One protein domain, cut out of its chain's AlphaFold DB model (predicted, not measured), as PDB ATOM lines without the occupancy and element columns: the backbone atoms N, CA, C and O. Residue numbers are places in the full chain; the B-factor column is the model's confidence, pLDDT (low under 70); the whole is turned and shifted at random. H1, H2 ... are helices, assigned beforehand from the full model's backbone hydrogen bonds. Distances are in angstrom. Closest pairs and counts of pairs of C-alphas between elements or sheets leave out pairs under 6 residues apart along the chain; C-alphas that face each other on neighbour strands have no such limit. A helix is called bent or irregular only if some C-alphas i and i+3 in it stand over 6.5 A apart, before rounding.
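What this domain is: This is residues 8 to 61 of the 61 residues of an uncharacterized protein of Streptohalobacillus salinus (UniProt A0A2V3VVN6). Two helices, H2 and H3, make a splayed helical hairpin, and H1 crosses its open side, away from the turn at residues 32 and 33. H4 packs on H1 on the side away from H2, and the long axis runs from the hairpin's turn to H4. The printed part has 54 residues with four named helices, H1, H2, H3 and H4 along the chain, and no named strand; the class is all helix, and the helix packing is mostly crossed, no touching pair being at a shallow tilt. The whole is compact, with a radius of gyration of the C-alphas of 10.4 A, and elongated in outline, with spans of 29 by 19 by 18 A.

Where its parts are: H1 is residues 8 to 16, from C-alpha 8 at (7.533, 13.581, 51.221), and is 12.4 A long from first to last C-alpha. H2, residues 18 to 31, is the longest helix by residues and measures 19.8 A. H3, residues 34 to 46, begins with C-alpha 34 at (12.852, 13.490, 41.695) and measures 16.5 A. H4, residues 50 to 59, measures 14.3 A and ends with C-alpha 59 at (5.887, 7.208, 57.988). No helix is bent or irregular.

How they stand to each other: H1 and H3 are the hubs, each touching the three other helices. With residues 38 to 42 of H3 alone, they only just touch, with 3 pairs of C-alphas within 8 A; the closest are those of Met 10 and Leu 38, 6.4 A apart. Their lines are about perpendicular, at 71 degrees, only just past steep. H1 touches H4 at a steep tilt of 66 degrees, opposite ways, with the C-alphas of Thr 9 and Leu 59 closest at 6.0 A. H1 and H2 touch only at the corner, with residues 20 to 24 of H2 alone; the C-alphas of Val 14 and Asn 21 are closest at 4.9 A. H2 and H3 are a hairpin: they touch at a steep tilt of 44 degrees, opposite ways, and the C-alphas of Phe 27 and Val 37 are closest at 6.3 A. H3 and H4 touch only at the corner, with residues 45 to 46 of H3 alone; the closest C-alphas, of Val 46 and Thr 53, are 4.9 A apart. H2 and H4 are apart. In H1, H3 and H4 every O i to N i+4 pair is within hydrogen-bond range; in H2 9 of 10 are.

The domain as a whole: The two C-alphas farthest apart, of Gln 30 and Lys 61, are 31.4 A apart. The printed part has no cut and ends at Lys 61, the chain's last residue. The three links, H1 to H2, H2 to H3 and H3 to H4, are tight. The mean pLDDT of the printed part is 93.2, and no printed residue is under 70.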
ATOM      1  N   THR A   8       6.834  13.324  49.952       95.88
ATOM      2  CA  THR A   8       7.533  13.581  51.221       95.88
ATOM      3  C   THR A   8       7.747  12.291  52.007       95.88
ATOM      4  O   THR A   8       8.855  12.020  52.472       95.88
ATOM      5  N   THR A   9       6.707  11.469  52.137       95.69
ATOM      6  CA  THR A   9       6.784  10.174  52.825       95.69
ATOM      7  C   THR A   9       7.712   9.216  52.085       95.69
ATOM      8  O   THR A   9       8.546   8.563  52.712       95.69
ATOM      9  N   MET A  10       7.632   9.172  50.750       96.31
ATOM     10  CA  MET A  10       8.518   8.330  49.944       96.31
ATOM     11  C   MET A  10       9.978   8.752  50.097       96.31
ATOM     12  O   MET A  10      10.843   7.901  50.271       96.31
ATOM     13  N   LYS A  11      10.254  10.057  50.101       96.38
ATOM     14  CA  LYS A  11      11.604  10.587  50.291       96.38
ATOM     15  C   LYS A  11      12.175  10.214  51.659       96.38
ATOM     16  O   LYS A  11      13.282   9.693  51.721       96.38
ATOM     17  N   LYS A  12      11.388  10.345  52.735       96.31
ATOM     18  CA  LYS A  12      11.778   9.858  54.074       96.31
ATOM     19  C   LYS A  12      12.084   8.359  54.077       96.31
ATOM     20  O   LYS A  12      13.064   7.926  54.680       96.31
ATOM     21  N   LEU A  13      11.253   7.560  53.404       95.62
ATOM     22  CA  LEU A  13      11.460   6.117  53.306       95.62
ATOM     23  C   LEU A  13      12.773   5.799  52.577       95.62
ATOM     24  O   LEU A  13      13.571   5.022  53.100       95.62
ATOM     25  N   VAL A  14      13.019   6.444  51.432       96.38
ATOM     26  CA  VAL A  14      14.266   6.342  50.657       96.38
ATOM     27  C   VAL A  14      15.480   6.720  51.506       96.38
ATOM     28  O   VAL A  14      16.458   5.987  51.519       96.38
ATOM     29  N   GLU A  15      15.425   7.819  52.256       95.25
ATOM     30  CA  GLU A  15      16.531   8.253  53.123       95.25
ATOM     31  C   GLU A  15      16.812   7.254  54.260       95.25
ATOM     32  O   GLU A  15      17.966   7.064  54.649       95.25
ATOM     33  N   SER A  16      15.771   6.583  54.767       94.06
ATOM     34  CA  SER A  16      15.869   5.607  55.862       94.06
ATOM     35  C   SER A  16      16.310   4.203  55.429       94.06
ATOM     36  O   SER A  16      16.756   3.412  56.263       94.06
ATOM     37  N   ASP A  17      16.168   3.864  54.148       94.94
ATOM     38  CA  ASP A  17      16.400   2.522  53.625       94.94
ATOM     39  C   ASP A  17      17.565   2.504  52.633       94.94
ATOM     40  O   ASP A  17      17.529   3.138  51.582       94.94
ATOM     41  N   LYS A  18      18.619   1.746  52.951       94.88
ATOM     42  CA  LYS A  18      19.850   1.731  52.145       94.88
ATOM     43  C   LYS A  18      19.630   1.221  50.721       94.88
ATOM     44  O   LYS A  18      20.303   1.703  49.812       94.88
ATOM     45  N   TYR A  19      18.733   0.253  50.532       94.12
ATOM     46  CA  TYR A  19      18.443  -0.290  49.210       94.12
ATOM     47  C   TYR A  19      17.671   0.735  48.381       94.12
ATOM     48  O   TYR A  19      18.099   1.071  47.277       94.12
ATOM     49  N   LEU A  20      16.604   1.314  48.937       95.56
ATOM     50  CA  LEU A  20      15.834   2.337  48.227       95.56
ATOM     51  C   LEU A  20      16.676   3.582  47.930       95.56
ATOM     52  O   LEU A  20      16.561   4.129  46.838       95.56
ATOM     53  N   ASN A  21      17.565   3.993  48.839       97.38
ATOM     54  CA  ASN A  21      18.523   5.077  48.606       97.38
ATOM     55  C   ASN A  21      19.464   4.767  47.433       97.38
ATOM     56  O   ASN A  21      19.680   5.599  46.552       97.38
ATOM     57  N   PHE A  22      20.006   3.548  47.385       96.88
ATOM     58  CA  PHE A  22      20.866   3.119  46.288       96.88
ATOM     59  C   PHE A  22      20.141   3.181  44.934       96.88
ATOM     60  O   PHE A  22      20.650   3.811  44.006       96.88
ATOM     61  N   VAL A  23      18.940   2.600  44.837       95.69
ATOM     62  CA  VAL A  23      18.149   2.597  43.593       95.69
ATOM     63  C   VAL A  23      17.707   4.015  43.216       95.69
ATOM     64  O   VAL A  23      17.788   4.396  42.050       95.69
ATOM     65  N   TYR A  24      17.305   4.830  44.195       97.00
ATOM     66  CA  TYR A  24      16.973   6.241  43.995       97.00
ATOM     67  C   TYR A  24      18.126   7.012  43.349       97.00
ATOM     68  O   TYR A  24      17.928   7.688  42.341       97.00
ATOM     69  N   ASN A  25      19.340   6.877  43.887       96.75
ATOM     70  CA  ASN A  25      20.514   7.562  43.350       96.75
ATOM     71  C   ASN A  25      20.876   7.087  41.940       96.75
ATOM     72  O   ASN A  25      21.375   7.883  41.147       96.75
ATOM     73  N   ASP A  26      20.654   5.811  41.621       96.12
ATOM     74  CA  ASP A  26      20.876   5.300  40.269       96.12
ATOM     75  C   ASP A  26      19.862   5.881  39.274       96.12
ATOM     76  O   ASP A  26      20.244   6.450  38.251       96.12
ATOM     77  N   PHE A  27      18.573   5.865  39.620       95.94
ATOM     78  CA  PHE A  27      17.530   6.448  38.777       95.94
ATOM     79  C   PHE A  27      17.641   7.966  38.639       95.94
ATOM     80  O   PHE A  27      17.394   8.490  37.551       95.94
ATOM     81  N   MET A  28      18.073   8.685  39.675       96.81
ATOM     82  CA  MET A  28      18.305  10.128  39.580       96.81
ATOM     83  C   MET A  28      19.394  10.485  38.567       96.81
ATOM     84  O   MET A  28      19.271  11.505  37.892       96.81
ATOM     85  N   LYS A  29      20.413   9.635  38.380       96.00
ATOM     86  CA  LYS A  29      21.438   9.843  37.341       96.00
ATOM     87  C   LYS A  29      20.894   9.671  35.922       96.00
ATOM     88  O   LYS A  29      21.457  10.242  34.995       96.00
ATOM     89  N   GLN A  30      19.843   8.871  35.748       93.62
ATOM     90  CA  GLN A  30      19.277   8.543  34.437       93.62
ATOM     91  C   GLN A  30      18.115   9.467  34.056       93.62
ATOM     92  O   GLN A  30      18.038   9.936  32.925       93.62
ATOM     93  N   VAL A  31      17.200   9.708  34.997       93.75
ATOM     94  CA  VAL A  31      15.936  10.419  34.760       93.75
ATOM     95  C   VAL A  31      16.042  11.898  35.134       93.75
ATOM     96  O   VAL A  31      15.429  12.730  34.472       93.75
ATOM     97  N   ASN A  32      16.825  12.225  36.171       92.62
ATOM     98  CA  ASN A  32      16.998  13.577  36.716       92.62
ATOM     99  C   ASN A  32      15.672  14.311  37.037       92.62
ATOM    100  O   ASN A  32      15.557  15.523  36.863       92.62
ATOM    101  N   ASP A  33      14.668  13.567  37.505       96.62
ATOM    102  CA  ASP A  33      13.358  14.069  37.936       96.62
ATOM    103  C   ASP A  33      12.961  13.351  39.232       96.62
ATOM    104  O   ASP A  33      12.588  12.175  39.219       96.62
ATOM    105  N   GLU A  34      13.078  14.055  40.360       96.19
ATOM    106  CA  GLU A  34      12.852  13.490  41.695       96.19
ATOM    107  C   GLU A  34      11.427  12.945  41.859       96.19
ATOM    108  O   GLU A  34      11.259  11.824  42.344       96.19
ATOM    109  N   GLU A  35      10.392  13.676  41.429       96.12
ATOM    110  CA  GLU A  35       9.009  13.222  41.618       96.12
ATOM    111  C   GLU A  35       8.743  11.954  40.805       96.12
ATOM    112  O   GLU A  35       8.160  10.986  41.312       96.12
ATOM    113  N   ARG A  36       9.218  11.924  39.557       96.62
ATOM    114  CA  ARG A  36       9.073  10.749  38.699       96.62
ATOM    115  C   ARG A  36       9.804   9.538  39.270       96.62
ATOM    116  O   ARG A  36       9.235   8.446  39.277       96.62
ATOM    117  N   VAL A  37      11.029   9.711  39.771       97.44
ATOM    118  CA  VAL A  37      11.801   8.623  40.390       97.44
ATOM    119  C   VAL A  37      11.105   8.101  41.647       97.44
ATOM    120  O   VAL A  37      10.950   6.889  41.800       97.44
ATOM    121  N   LEU A  38      10.610   8.987  42.515       97.19
ATOM    122  CA  LEU A  38       9.876   8.587  43.718       97.19
ATOM    123  C   LEU A  38       8.595   7.810  43.377       97.19
ATOM    124  O   LEU A  38       8.291   6.825  44.050       97.19
ATOM    125  N   ARG A  39       7.869   8.192  42.316       96.12
ATOM    126  CA  ARG A  39       6.688   7.445  41.840       96.12
ATOM    127  C   ARG A  39       7.041   6.051  41.332       96.12
ATOM    128  O   ARG A  39       6.314   5.103  41.622       96.12
ATOM    129  N   ILE A  40       8.145   5.914  40.596       95.19
ATOM    130  CA  ILE A  40       8.630   4.607  40.132       95.19
ATOM    131  C   ILE A  40       8.948   3.718  41.336       95.19
ATOM    132  O   ILE A  40       8.447   2.600  41.418       95.19
ATOM    133  N   LEU A  41       9.714   4.228  42.304       94.56
ATOM    134  CA  LEU A  41      10.078   3.463  43.497       94.56
ATOM    135  C   LEU A  41       8.857   3.052  44.321       94.56
ATOM    136  O   LEU A  41       8.810   1.917  44.793       94.56
ATOM    137  N   PHE A  42       7.873   3.941  44.462       95.06
ATOM    138  CA  PHE A  42       6.613   3.637  45.129       95.06
ATOM    139  C   PHE A  42       5.876   2.484  44.438       95.06
ATOM    140  O   PHE A  42       5.545   1.491  45.081       95.06
ATOM    141  N   ASN A  43       5.684   2.568  43.122       93.38
ATOM    142  CA  ASN A  43       4.969   1.530  42.382       93.38
ATOM    143  C   ASN A  43       5.697   0.180  42.428       93.38
ATOM    144  O   ASN A  43       5.056  -0.839  42.640       93.38
ATOM    145  N   SER A  44       7.022   0.177  42.272       91.62
ATOM    146  CA  SER A  44       7.815  -1.054  42.179       91.62
ATOM    147  C   SER A  44       8.182  -1.690  43.521       91.62
ATOM    148  O   SER A  44       8.538  -2.859  43.541       91.62
ATOM    149  N   ASN A  45       8.171  -0.940  44.628       90.44
ATOM    150  CA  ASN A  45       8.651  -1.451  45.921       90.44
ATOM    151  C   ASN A  45       7.648  -1.262  47.055       90.44
ATOM    152  O   ASN A  45       7.677  -2.031  48.004       90.44
ATOM    153  N   VAL A  46       6.783  -0.245  47.002       87.62
ATOM    154  CA  VAL A  46       5.791  -0.019  48.061       87.62
ATOM    155  C   VAL A  46       4.511  -0.784  47.765       87.62
ATOM    156  O   VAL A  46       3.980  -1.387  48.677       87.62
ATOM    157  N   LEU A  47       4.012  -0.812  46.527       88.12
ATOM    158  CA  LEU A  47       2.747  -1.505  46.231       88.12
ATOM    159  C   LEU A  47       2.865  -3.036  46.185       88.12
ATOM    160  O   LEU A  47       1.866  -3.725  46.381       88.12
ATOM    161  N   GLU A  48       4.059  -3.563  45.914       83.88
ATOM    162  CA  GLU A  48       4.281  -4.998  45.678       83.88
ATOM    163  C   GLU A  48       4.872  -5.745  46.887       83.88
ATOM    164  O   GLU A  48       4.811  -6.973  46.936       83.88
ATOM    165  N   ASP A  49       5.401  -5.031  47.889       86.12
ATOM    166  CA  ASP A  49       6.030  -5.612  49.081       86.12
ATOM    167  C   ASP A  49       5.308  -5.148  50.354       86.12
ATOM    168  O   ASP A  49       5.314  -3.963  50.702       86.12
ATOM    169  N   SER A  50       4.704  -6.090  51.086       85.62
ATOM    170  CA  SER A  50       3.933  -5.802  52.302       85.62
ATOM    171  C   SER A  50       4.774  -5.202  53.434       85.62
ATOM    172  O   SER A  50       4.276  -4.380  54.196       85.62
ATOM    173  N   VAL A  51       6.055  -5.567  53.550       88.75
ATOM    174  CA  VAL A  51       6.943  -5.049  54.604       88.75
ATOM    175  C   VAL A  51       7.300  -3.593  54.321       88.75
ATOM    176  O   VAL A  51       7.276  -2.747  55.220       88.75
ATOM    177  N   ILE A  52       7.612  -3.281  53.063       89.19
ATOM    178  CA  ILE A  52       7.875  -1.905  52.637       89.19
ATOM    179  C   ILE A  52       6.589  -1.070  52.704       89.19
ATOM    180  O   ILE A  52       6.639   0.076  53.159       89.19
ATOM    181  N   THR A  53       5.440  -1.654  52.344       91.75
ATOM    182  CA  THR A  53       4.112  -1.037  52.507       91.75
ATOM    183  C   THR A  53       3.891  -0.585  53.948       91.75
ATOM    184  O   THR A  53       3.564   0.578  54.191       91.75
ATOM    185  N   ASP A  54       4.101  -1.475  54.919       90.44
ATOM    186  CA  ASP A  54       3.851  -1.178  56.328       90.44
ATOM    187  C   ASP A  54       4.765  -0.062  56.845       90.44
ATOM    188  O   ASP A  54       4.305   0.855  57.534       90.44
ATOM    189  N   ARG A  55       6.048  -0.081  56.461       91.69
ATOM    190  CA  ARG A  55       6.999   0.997  56.787       91.69
ATOM    191  C   ARG A  55       6.569   2.330  56.182       91.69
ATOM    192  O   ARG A  55       6.627   3.355  56.859       91.69
ATOM    193  N   TYR A  56       6.109   2.323  54.932       93.00
ATOM    194  CA  TYR A  56       5.599   3.516  54.264       93.00
ATOM    195  C   TYR A  56       4.378   4.095  54.990       93.00
ATOM    196  O   TYR A  56       4.336   5.287  55.292       93.00
ATOM    197  N   VAL A  57       3.405   3.247  55.332       91.44
ATOM    198  CA  VAL A  57       2.184   3.654  56.045       91.44
ATOM    199  C   VAL A  57       2.500   4.211  57.434       91.44
ATOM    200  O   VAL A  57       1.853   5.165  57.862       91.44
ATOM    201  N   GLN A  58       3.496   3.667  58.139       91.12
ATOM    202  CA  GLN A  58       3.944   4.202  59.430       91.12
ATOM    203  C   GLN A  58       4.551   5.605  59.315       91.12
ATOM    204  O   GLN A  58       4.321   6.428  60.195       91.12
ATOM    205  N   LEU A  59       5.286   5.891  58.238       89.31
ATOM    206  CA  LEU A  59       5.887   7.208  57.988       89.31
ATOM    207  C   LEU A  59       4.879   8.261  57.500       89.31
ATOM    208  O   LEU A  59       5.189   9.454  57.540       89.31
ATOM    209  N   ASN A  60       3.717   7.826  57.004       83.88
ATOM    210  CA  ASN A  60       2.656   8.692  56.485       83.88
ATOM    211  C   ASN A  60       1.643   9.146  57.553       83.88
ATOM    212  O   ASN A  60       0.709   9.878  57.228       83.88
ATOM    213  N   LYS A  61       1.780   8.655  58.788       74.75
ATOM    214  CA  LYS A  61       0.980   9.059  59.952       74.75
ATOM    215  C   LYS A  61       1.635  10.233  60.670       74.75
ATOM    216  O   LYS A  61       0.866  11.065  61.192       74.75
TER     217      LYS A  61